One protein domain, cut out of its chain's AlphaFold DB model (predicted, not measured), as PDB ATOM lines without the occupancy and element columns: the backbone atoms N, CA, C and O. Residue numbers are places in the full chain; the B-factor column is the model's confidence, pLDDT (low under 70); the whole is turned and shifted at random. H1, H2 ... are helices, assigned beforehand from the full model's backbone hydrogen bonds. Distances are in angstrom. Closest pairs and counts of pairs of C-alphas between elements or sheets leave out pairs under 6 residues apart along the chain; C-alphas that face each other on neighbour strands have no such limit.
ATOM      1  N   GLY A 390      24.124 -22.218 -25.840       82.44
ATOM      2  CA  GLY A 390      24.919 -21.757 -26.975       82.44
ATOM      3  C   GLY A 390      24.111 -20.889 -27.940       82.44
ATOM      4  O   GLY A 390      24.578 -19.832 -28.370       82.44
ATOM      5  N   ARG A 391      22.865 -21.279 -28.235       83.94
ATOM      6  CA  ARG A 391      21.986 -20.534 -29.150       83.94
ATOM      7  C   ARG A 391      21.536 -19.188 -28.588       83.94
ATOM      8  O   ARG A 391      21.563 -18.206 -29.327       83.94
ATOM      9  N   THR A 392      21.156 -19.110 -27.311       85.62
ATOM     10  CA  THR A 392      20.747 -17.838 -26.692       85.62
ATOM     11  C   THR A 392      21.923 -16.883 -26.560       85.62
ATOM     12  O   THR A 392      21.773 -15.705 -26.870       85.62
ATOM     13  N   THR A 393      23.109 -17.385 -26.205       84.69
ATOM     14  CA  THR A 393      24.331 -16.569 -26.130       84.69
ATOM     15  C   THR A 393      24.717 -16.013 -27.503       84.69
ATOM     16  O   THR A 393      25.027 -14.830 -27.631       84.69
ATOM     17  N   ALA A 394      24.648 -16.834 -28.557       85.62
ATOM     18  CA  ALA A 394      24.937 -16.388 -29.919       85.62
ATOM     19  C   ALA A 394      23.931 -15.329 -30.408       85.62
ATOM     20  O   ALA A 394      24.334 -14.309 -30.965       85.62
ATOM     21  N   ALA A 395      22.632 -15.538 -30.166       85.81
ATOM     22  CA  ALA A 395      21.593 -14.578 -30.533       85.81
ATOM     23  C   ALA A 395      21.734 -13.249 -29.770       85.81
ATOM     24  O   ALA A 395      21.636 -12.179 -30.370       85.81
ATOM     25  N   ALA A 396      22.037 -13.310 -28.471       90.12
ATOM     26  CA  ALA A 396      22.293 -12.131 -27.653       90.12
ATOM     27  C   ALA A 396      23.520 -11.345 -28.141       90.12
ATOM     28  O   ALA A 396      23.472 -10.120 -28.218       90.12
ATOM     29  N   ALA A 397      24.596 -12.029 -28.544       90.38
ATOM     30  CA  ALA A 397      25.775 -11.376 -29.111       90.38
ATOM     31  C   ALA A 397      25.456 -10.623 -30.411       90.38
ATOM     32  O   ALA A 397      25.909  -9.492 -30.588       90.38
ATOM     33  N   VAL A 398      24.640 -11.212 -31.293       91.62
ATOM     34  CA  VAL A 398      24.176 -10.548 -32.523       91.62
ATOM     35  C   VAL A 398      23.332  -9.315 -32.194       91.62
ATOM     36  O   VAL A 398      23.571  -8.252 -32.764       91.62
ATOM     37  N   ALA A 399      22.394  -9.426 -31.251       89.31
ATOM     38  CA  ALA A 399      21.537  -8.312 -30.851       89.31
ATOM     39  C   ALA A 399      22.332  -7.147 -30.233       89.31
ATOM     40  O   ALA A 399      22.097  -5.991 -30.575       89.31
ATOM     41  N   VAL A 400      23.313  -7.435 -29.369       91.62
ATOM     42  CA  VAL A 400      24.194  -6.416 -28.768       91.62
ATOM     43  C   VAL A 400      25.073  -5.747 -29.827       91.62
ATOM     44  O   VAL A 400      25.241  -4.527 -29.804       91.62
ATOM     45  N   ALA A 401      25.607  -6.519 -30.777       89.94
ATOM     46  CA  ALA A 401      26.390  -5.973 -31.881       89.94
ATOM     47  C   ALA A 401      25.548  -5.052 -32.778       89.94
ATOM     48  O   ALA A 401      26.022  -3.981 -33.164       89.94
ATOM     49  N   ASP A 402      24.299  -5.427 -33.070       91.38
ATOM     50  CA  ASP A 402      23.380  -4.581 -33.834       91.38
ATOM     51  C   ASP A 402      23.019  -3.307 -33.059       91.38
ATOM     52  O   ASP A 402      23.136  -2.212 -33.600       91.38
ATOM     53  N   LEU A 403      22.708  -3.407 -31.762       88.81
ATOM     54  CA  LEU A 403      22.452  -2.246 -30.900       88.81
ATOM     55  C   LEU A 403      23.622  -1.245 -30.927       88.81
ATOM     56  O   LEU A 403      23.411  -0.044 -31.106       88.81
ATOM     57  N   ALA A 404      24.860  -1.736 -30.814       90.81
ATOM     58  CA  ALA A 404      26.058  -0.905 -30.893       90.81
ATOM     59  C   ALA A 404      26.231  -0.270 -32.283       90.81
ATOM     60  O   ALA A 404      26.552   0.919 -32.394       90.81
ATOM     61  N   ALA A 405      25.968  -1.026 -33.353       89.75
ATOM     62  CA  ALA A 405      26.020  -0.524 -34.723       89.75
ATOM     63  C   ALA A 405      24.964   0.568 -34.966       89.75
ATOM     64  O   ALA A 405      25.285   1.627 -35.510       89.75
ATOM     65  N   GLN A 406      23.725   0.365 -34.516       87.19
ATOM     66  CA  GLN A 406      22.657   1.360 -34.597       87.19
ATOM     67  C   GLN A 406      22.984   2.603 -33.761       87.19
ATOM     68  O   GLN A 406      22.857   3.728 -34.248       87.19
ATOM     69  N   GLY A 407      23.480   2.404 -32.541       88.94
ATOM     70  CA  GLY A 407      23.900   3.452 -31.620       88.94
ATOM     71  C   GLY A 407      25.037   4.331 -32.135       88.94
ATOM     72  O   GLY A 407      25.025   5.546 -31.924       88.94
ATOM     73  N   SER A 408      25.971   3.747 -32.891       88.44
ATOM     74  CA  SER A 408      27.067   4.481 -33.538       88.44
ATOM     75  C   SER A 408      26.576   5.559 -34.518       88.44
ATOM     76  O   SER A 408      27.277   6.539 -34.765       88.44
ATOM     77  N   ARG A 409      25.340   5.423 -35.027       89.19
ATOM     78  CA  ARG A 409      24.696   6.369 -35.951       89.19
ATOM     79  C   ARG A 409      23.947   7.506 -35.246       89.19
ATOM     80  O   ARG A 409      23.362   8.350 -35.919       89.19
ATOM     81  N   ALA A 410      23.933   7.550 -33.912       89.06
ATOM     82  CA  ALA A 410      23.241   8.603 -33.174       89.06
ATOM     83  C   ALA A 410      23.881   9.989 -33.404       89.06
ATOM     84  O   ALA A 410      25.099  10.138 -33.380       89.06
ATOM     85  N   HIS A 411      23.051  11.027 -33.568       81.38
ATOM     86  CA  HIS A 411      23.506  12.399 -33.857       81.38
ATOM     87  C   HIS A 411      24.089  13.156 -32.654       81.38
ATOM     88  O   HIS A 411      24.754  14.175 -32.825       81.38
ATOM     89  N   THR A 412      23.830  12.694 -31.429       87.81
ATOM     90  CA  THR A 412      24.328  13.333 -30.203       87.81
ATOM     91  C   THR A 412      25.479  12.516 -29.611       87.81
ATOM     92  O   THR A 412      25.240  11.347 -29.291       87.81
ATOM     93  N   PRO A 413      26.659  13.113 -29.347       89.31
ATOM     94  CA  PRO A 413      27.836  12.390 -28.847       89.31
ATOM     95  C   PRO A 413      27.579  11.554 -27.587       89.31
ATOM     96  O   PRO A 413      28.073  10.437 -27.476       89.31
ATOM     97  N   ALA A 414      26.746  12.057 -26.669       86.50
ATOM     98  CA  ALA A 414      26.372  11.338 -25.451       86.50
ATOM     99  C   ALA A 414      25.602  10.034 -25.736       86.50
ATOM    100  O   ALA A 414      25.853   9.024 -25.085       86.50
ATOM    101  N   LYS A 415      24.702  10.025 -26.732       80.12
ATOM    102  CA  LYS A 415      23.984   8.805 -27.141       80.12
ATOM    103  C   LYS A 415      24.915   7.840 -27.864       80.12
ATOM    104  O   LYS A 415      24.878   6.657 -27.561       80.12
ATOM    105  N   THR A 416      25.768   8.332 -28.765       90.81
ATOM    106  CA  THR A 416      26.772   7.497 -29.440       90.81
ATOM    107  C   THR A 416      27.623   6.767 -28.408       90.81
ATOM    108  O   THR A 416      27.681   5.544 -28.429       90.81
ATOM    109  N   GLN A 417      28.180   7.500 -27.438       90.12
ATOM    110  CA  GLN A 417      28.991   6.922 -26.371       90.12
ATOM    111  C   GLN A 417      28.210   5.908 -25.526       90.12
ATOM    112  O   GLN A 417      28.730   4.825 -25.274       90.12
ATOM    113  N   ALA A 418      26.972   6.222 -25.129       88.31
ATOM    114  CA  ALA A 418      26.139   5.325 -24.326       88.31
ATOM    115  C   ALA A 418      25.837   3.992 -25.031       88.31
ATOM    116  O   ALA A 418      25.858   2.946 -24.391       88.31
ATOM    117  N   TRP A 419      25.597   4.013 -26.345       87.69
ATOM    118  CA  TRP A 419      25.252   2.809 -27.104       87.69
ATOM    119  C   TRP A 419      26.458   2.042 -27.654       87.69
ATOM    120  O   TRP A 419      26.322   0.868 -27.972       87.69
ATOM    121  N   THR A 420      27.636   2.664 -27.776       88.75
ATOM    122  CA  THR A 420      28.860   1.966 -28.215       88.75
ATOM    123  C   THR A 420      29.719   1.455 -27.057       88.75
ATOM    124  O   THR A 420      30.543   0.573 -27.267       88.75
ATOM    125  N   ALA A 421      29.553   1.992 -25.844       92.06
ATOM    126  CA  ALA A 421      30.288   1.575 -24.644       92.06
ATOM    127  C   ALA A 421      29.503   0.552 -23.799       92.06
ATOM    128  O   ALA A 421      29.448   0.659 -22.574       92.06
ATOM    129  N   LEU A 422      28.866  -0.421 -24.459       89.81
ATOM    130  CA  LEU A 422      28.129  -1.491 -23.781       89.81
ATOM    131  C   LEU A 422      29.102  -2.426 -23.033       89.81
ATOM    132  O   LEU A 422      30.214  -2.649 -23.521       89.81
ATOM    133  N   PRO A 423      28.709  -2.995 -21.876       90.44
ATOM    134  CA  PRO A 423      29.523  -3.974 -21.159       90.44
ATOM    135  C   PRO A 423      29.842  -5.197 -22.024       90.44
ATOM    136  O   PRO A 423      28.985  -5.678 -22.768       90.44
ATOM    137  N   ALA A 424      31.059  -5.729 -21.900       89.56
ATOM    138  CA  ALA A 424      31.485  -6.905 -22.661       89.56
ATOM    139  C   ALA A 424      30.704  -8.170 -22.261       89.56
ATOM    140  O   ALA A 424      30.580  -9.100 -23.054       89.56
ATOM    141  N   GLU A 425      30.163  -8.185 -21.043       91.44
ATOM    142  CA  GLU A 425      29.399  -9.286 -20.462       91.44
ATOM    143  C   GLU A 425      27.922  -9.287 -20.897       91.44
ATOM    144  O   GLU A 425      27.254 -10.315 -20.796       91.44
ATOM    145  N   LEU A 426      27.422  -8.182 -21.468       90.12
ATOM    146  CA  LEU A 426      26.003  -7.997 -21.800       90.12
ATOM    147  C   LEU A 426      25.403  -9.122 -22.675       90.12
ATOM    148  O   LEU A 426      24.275  -9.534 -22.402       90.12
ATOM    149  N   PRO A 427      26.099  -9.676 -23.690       91.25
ATOM    150  CA  PRO A 427      25.597 -10.836 -24.427       91.25
ATOM    151  C   PRO A 427      25.366 -12.077 -23.555       91.25
ATOM    152  O   PRO A 427      24.390 -12.800 -23.756       91.25
ATOM    153  N   ALA A 428      26.256 -12.337 -22.595       88.75
ATOM    154  CA  ALA A 428      26.132 -13.478 -21.694       88.75
ATOM    155  C   ALA A 428      24.973 -13.267 -20.709       88.75
ATOM    156  O   ALA A 428      24.175 -14.184 -20.503       88.75
ATOM    157  N   ASP A 429      24.831 -12.047 -20.188       90.69
ATOM    158  CA  ASP A 429      23.762 -11.683 -19.258       90.69
ATOM    159  C   ASP A 429      22.378 -11.755 -19.927       90.69
ATOM    160  O   ASP A 429      21.439 -12.329 -19.376       90.69
ATOM    161  N   LEU A 430      22.252 -11.274 -21.169       90.81
ATOM    162  CA  LEU A 430      21.028 -11.426 -21.966       90.81
ATOM    163  C   LEU A 430      20.734 -12.898 -22.299       90.81
ATOM    164  O   LEU A 430      19.578 -13.325 -22.276       90.81
ATOM    165  N   GLY A 431      21.771 -13.695 -22.571       89.06
ATOM    166  CA  GLY A 431      21.635 -15.137 -22.780       89.06
ATOM    167  C   GLY A 431      21.116 -15.876 -21.538       89.06
ATOM    168  O   GLY A 431      20.305 -16.797 -21.672       89.06
ATOM    169  N   GLU A 432      21.552 -15.477 -20.338       89.19
ATOM    170  CA  GLU A 432      21.054 -15.982 -19.048       89.19
ATOM    171  C   GLU A 432      19.623 -15.509 -18.762       89.19
ATOM    172  O   GLU A 432      18.799 -16.329 -18.360       89.19
ATOM    173  N   LEU A 433      19.283 -14.248 -19.056       91.75
ATOM    174  CA  LEU A 433      17.911 -13.739 -18.936       91.75
ATOM    175  C   LEU A 433      16.932 -14.605 -19.739       91.75
ATOM    176  O   LEU A 433      15.936 -15.083 -19.194       91.75
ATOM    177  N   VAL A 434      17.232 -14.872 -21.016       88.25
ATOM    178  CA  VAL A 434      16.372 -15.713 -21.868       88.25
ATOM    179  C   VAL A 434      16.263 -17.131 -21.303       88.25
ATOM    180  O   VAL A 434      15.175 -17.707 -21.293       88.25
ATOM    181  N   ARG A 435      17.360 -17.693 -20.777       86.94
ATOM    182  CA  ARG A 435      17.331 -19.018 -20.139       86.94
ATOM    183  C   ARG A 435      16.446 -19.057 -18.899       86.94
ATOM    184  O   ARG A 435      15.746 -20.049 -18.720       86.94
ATOM    185  N   ARG A 436      16.436 -18.010 -18.072       88.75
ATOM    186  CA  ARG A 436      15.552 -17.925 -16.899       88.75
ATOM    187  C   ARG A 436      14.084 -17.887 -17.294       88.75
ATOM    188  O   ARG A 436      13.293 -18.642 -16.740       88.75
ATOM    189  N   VAL A 437      13.735 -17.081 -18.297       87.75
ATOM    190  CA  VAL A 437      12.355 -16.996 -18.801       87.75
ATOM    191  C   VAL A 437      11.895 -18.337 -19.378       87.75
ATOM    192  O   VAL A 437      10.825 -18.826 -19.026       87.75
ATOM    193  N   VAL A 438      12.725 -18.989 -20.200       86.06
ATOM    194  CA  VAL A 438      12.414 -20.328 -20.739       86.06
ATOM    195  C   VAL A 438      12.357 -21.387 -19.630       86.06
ATOM    196  O   VAL A 438      11.563 -22.320 -19.709       86.06
ATOM    197  N   GLY A 439      13.156 -21.226 -18.573       87.62
ATOM    198  CA  GLY A 439      13.140 -22.058 -17.369       87.62
ATOM    199  C   GLY A 439      11.956 -21.808 -16.427       87.62
ATOM    200  O   GLY A 439      11.894 -22.442 -15.376       87.62
ATOM    201  N   GLY A 440      11.027 -20.913 -16.781       89.00
ATOM    202  CA  GLY A 440       9.794 -20.657 -16.035       89.00
ATOM    203  C   GLY A 440       9.842 -19.472 -15.069       89.00
ATOM    204  O   GLY A 440       8.879 -19.265 -14.332       89.00
ATOM    205  N   SER A 441      10.919 -18.681 -15.045       90.50
ATOM    206  CA  SER A 441      10.920 -17.408 -14.313       90.50
ATOM    207  C   SER A 441       9.989 -16.400 -14.988       90.50
ATOM    208  O   SER A 441       9.927 -16.329 -16.218       90.50
ATOM    209  N   ALA A 442       9.293 -15.582 -14.194       90.06
ATOM    210  CA  ALA A 442       8.527 -14.472 -14.743       90.06
ATOM    211  C   ALA A 442       9.473 -13.495 -15.477       90.06
ATOM    212  O   ALA A 442      10.579 -13.237 -14.988       90.06
ATOM    213  N   PRO A 443       9.074 -12.932 -16.634       88.25
ATOM    214  CA  PRO A 443       9.909 -11.985 -17.373       88.25
ATOM    215  C   PRO A 443      10.359 -10.776 -16.547       88.25
ATOM    216  O   PRO A 443      11.490 -10.330 -16.713       88.25
ATOM    217  N   SER A 444       9.510 -10.282 -15.639       89.19
ATOM    218  CA  SER A 444       9.846  -9.202 -14.703       89.19
ATOM    219  C   SER A 444      11.052  -9.557 -13.840       89.19
ATOM    220  O   SER A 444      12.021  -8.814 -13.816       89.19
ATOM    221  N   ASP A 445      11.050 -10.740 -13.231       87.75
ATOM    222  CA  ASP A 445      12.081 -11.161 -12.278       87.75
ATOM    223  C   ASP A 445      13.429 -11.398 -12.976       87.75
ATOM    224  O   ASP A 445      14.501 -11.182 -12.410       87.75
ATOM    225  N   ALA A 446      13.386 -11.856 -14.230       87.06
ATOM    226  CA  ALA A 446      14.580 -12.041 -15.048       87.06
ATOM    227  C   ALA A 446      15.181 -10.698 -15.503       87.06
ATOM    228  O   ALA A 446      16.404 -10.582 -15.605       87.06
ATOM    229  N   VAL A 447      14.338  -9.690 -15.752       88.25
ATOM    230  CA  VAL A 447      14.764  -8.313 -16.044       88.25
ATOM    231  C   VAL A 447      15.312  -7.642 -14.788       88.25
ATOM    232  O   VAL A 447      16.392  -7.064 -14.853       88.25
ATOM    233  N   ASP A 448      14.637  -7.774 -13.648       89.56
ATOM    234  CA  ASP A 448      15.102  -7.232 -12.369       89.56
ATOM    235  C   ASP A 448      16.468  -7.824 -12.001       89.56
ATOM    236  O   ASP A 448      17.390  -7.087 -11.675       89.56
ATOM    237  N   TRP A 449      16.672  -9.131 -12.209       90.12
ATOM    238  CA  TRP A 449      17.990  -9.753 -12.051       90.12
ATOM    239  C   TRP A 449      19.078  -9.142 -12.953       90.12
ATOM    240  O   TRP A 449      20.208  -8.947 -12.503       90.12
ATOM    241  N   LEU A 450      18.753  -8.847 -14.218       89.12
ATOM    242  CA  LEU A 450      19.689  -8.220 -15.157       89.12
ATOM    243  C   LEU A 450      20.035  -6.782 -14.728       89.12
ATOM    244  O   LEU A 450      21.172  -6.343 -14.909       89.12
ATOM    245  N   LEU A 451      19.062  -6.054 -14.177       86.81
ATOM    246  CA  LEU A 451      19.199  -4.653 -13.774       86.81
ATOM    247  C   LEU A 451      19.868  -4.479 -12.405       86.81
ATOM    248  O   LEU A 451      20.657  -3.548 -12.238       86.81
ATOM    249  N   ASP A 452      19.601  -5.376 -11.456       85.75
ATOM    250  CA  ASP A 452      20.128  -5.307 -10.089       85.75
ATOM    251  C   ASP A 452      21.631  -5.603 -10.018       85.75
ATOM    252  O   ASP A 452      22.287  -5.277  -9.028       85.75
ATOM    253  N   GLY A 453      22.211  -6.158 -11.088       65.38
ATOM    254  CA  GLY A 453      23.657  -6.287 -11.221       65.38
ATOM    255  C   GLY A 453      24.282  -7.091 -10.085       65.38
ATOM    256  O   GLY A 453      25.379  -6.743  -9.641       65.38
TER     257      GLY A 453
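This is residues 390 to 453 of the 456 residues of an uncharacterized protein of Actinobacteria bacterium (UniProt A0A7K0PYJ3). What shape does the model show at first sight? It is an elongated pair of helical hairpins built on one long helix: H1 runs along much of the length, short H2 folds back on its last residues, 403 to 408, and H3 crosses its other part, residues 392 to 400. H4 folds back on H3 as the second hairpin and stays apart from H1 and H2. What is it made of, and how large is it? The printed part has 64 residues with four named helices, in the order H1, H2, H3, H4, and no named strand, and its class is all helix. It is only just loose, close to compact, with a radius of gyration of the C-alphas of 13.2 A, and it spans 40 by 24 by 15 A.

What does the first helix touch? H1, residues 390 to 408, touches H2, residues 413 to 420, with its residues 403 to 408 alone; the closest C-alphas, of Gly 407 and Trp 419, are 4.8 A apart. This is a helical hairpin, with a shallow tilt of 15 degrees, opposite ways. Where does H3, residues 426 to 438, sit? It touches H1 at residues 392 to 400 of H1 alone, at a steep tilt of 49 degrees, opposite ways; the closest C-alphas, of Thr 393 and Gly 431, are 4.5 A apart. H2 and H3 are apart. And H4, residues 443 to 452? It touches H3 in a helical hairpin, with a shallow tilt of 30 degrees, opposite ways; the closest C-alphas, of Leu 433 and Ala 446, are 5.4 A apart. H4 is apart from H1 and from H2. What do the backbones show? In H1, H2, H3 and H4 every O i to N i+4 pair is within hydrogen-bond range.

Where does H1 run? From C-alpha 390 at (24.919, -21.757, -26.975) to C-alpha 408 at (27.067, 4.481, -33.538), 27.1 A. How long are the next two helices? H2, residues 413 to 420, measures 10.5 A from first to last C-alpha, and H3, residues 426 to 438, measures 18.4 A. Where does H4 end? It covers residues 443 to 452, measures 14.2 A, and ends with C-alpha 452 at (20.128, -5.307, -10.089).

Which residues lie farthest apart? The C-alphas of His 411 and Gly 440 do, at 40.0 A. Is there a cut or a long link? The printed part has no cut, and the links H1 to H2, H2 to H3 and H3 to H4 are tight. Where is the model's confidence low? The mean pLDDT of the printed part is 88.2, and one residue, Gly 453, is under 70.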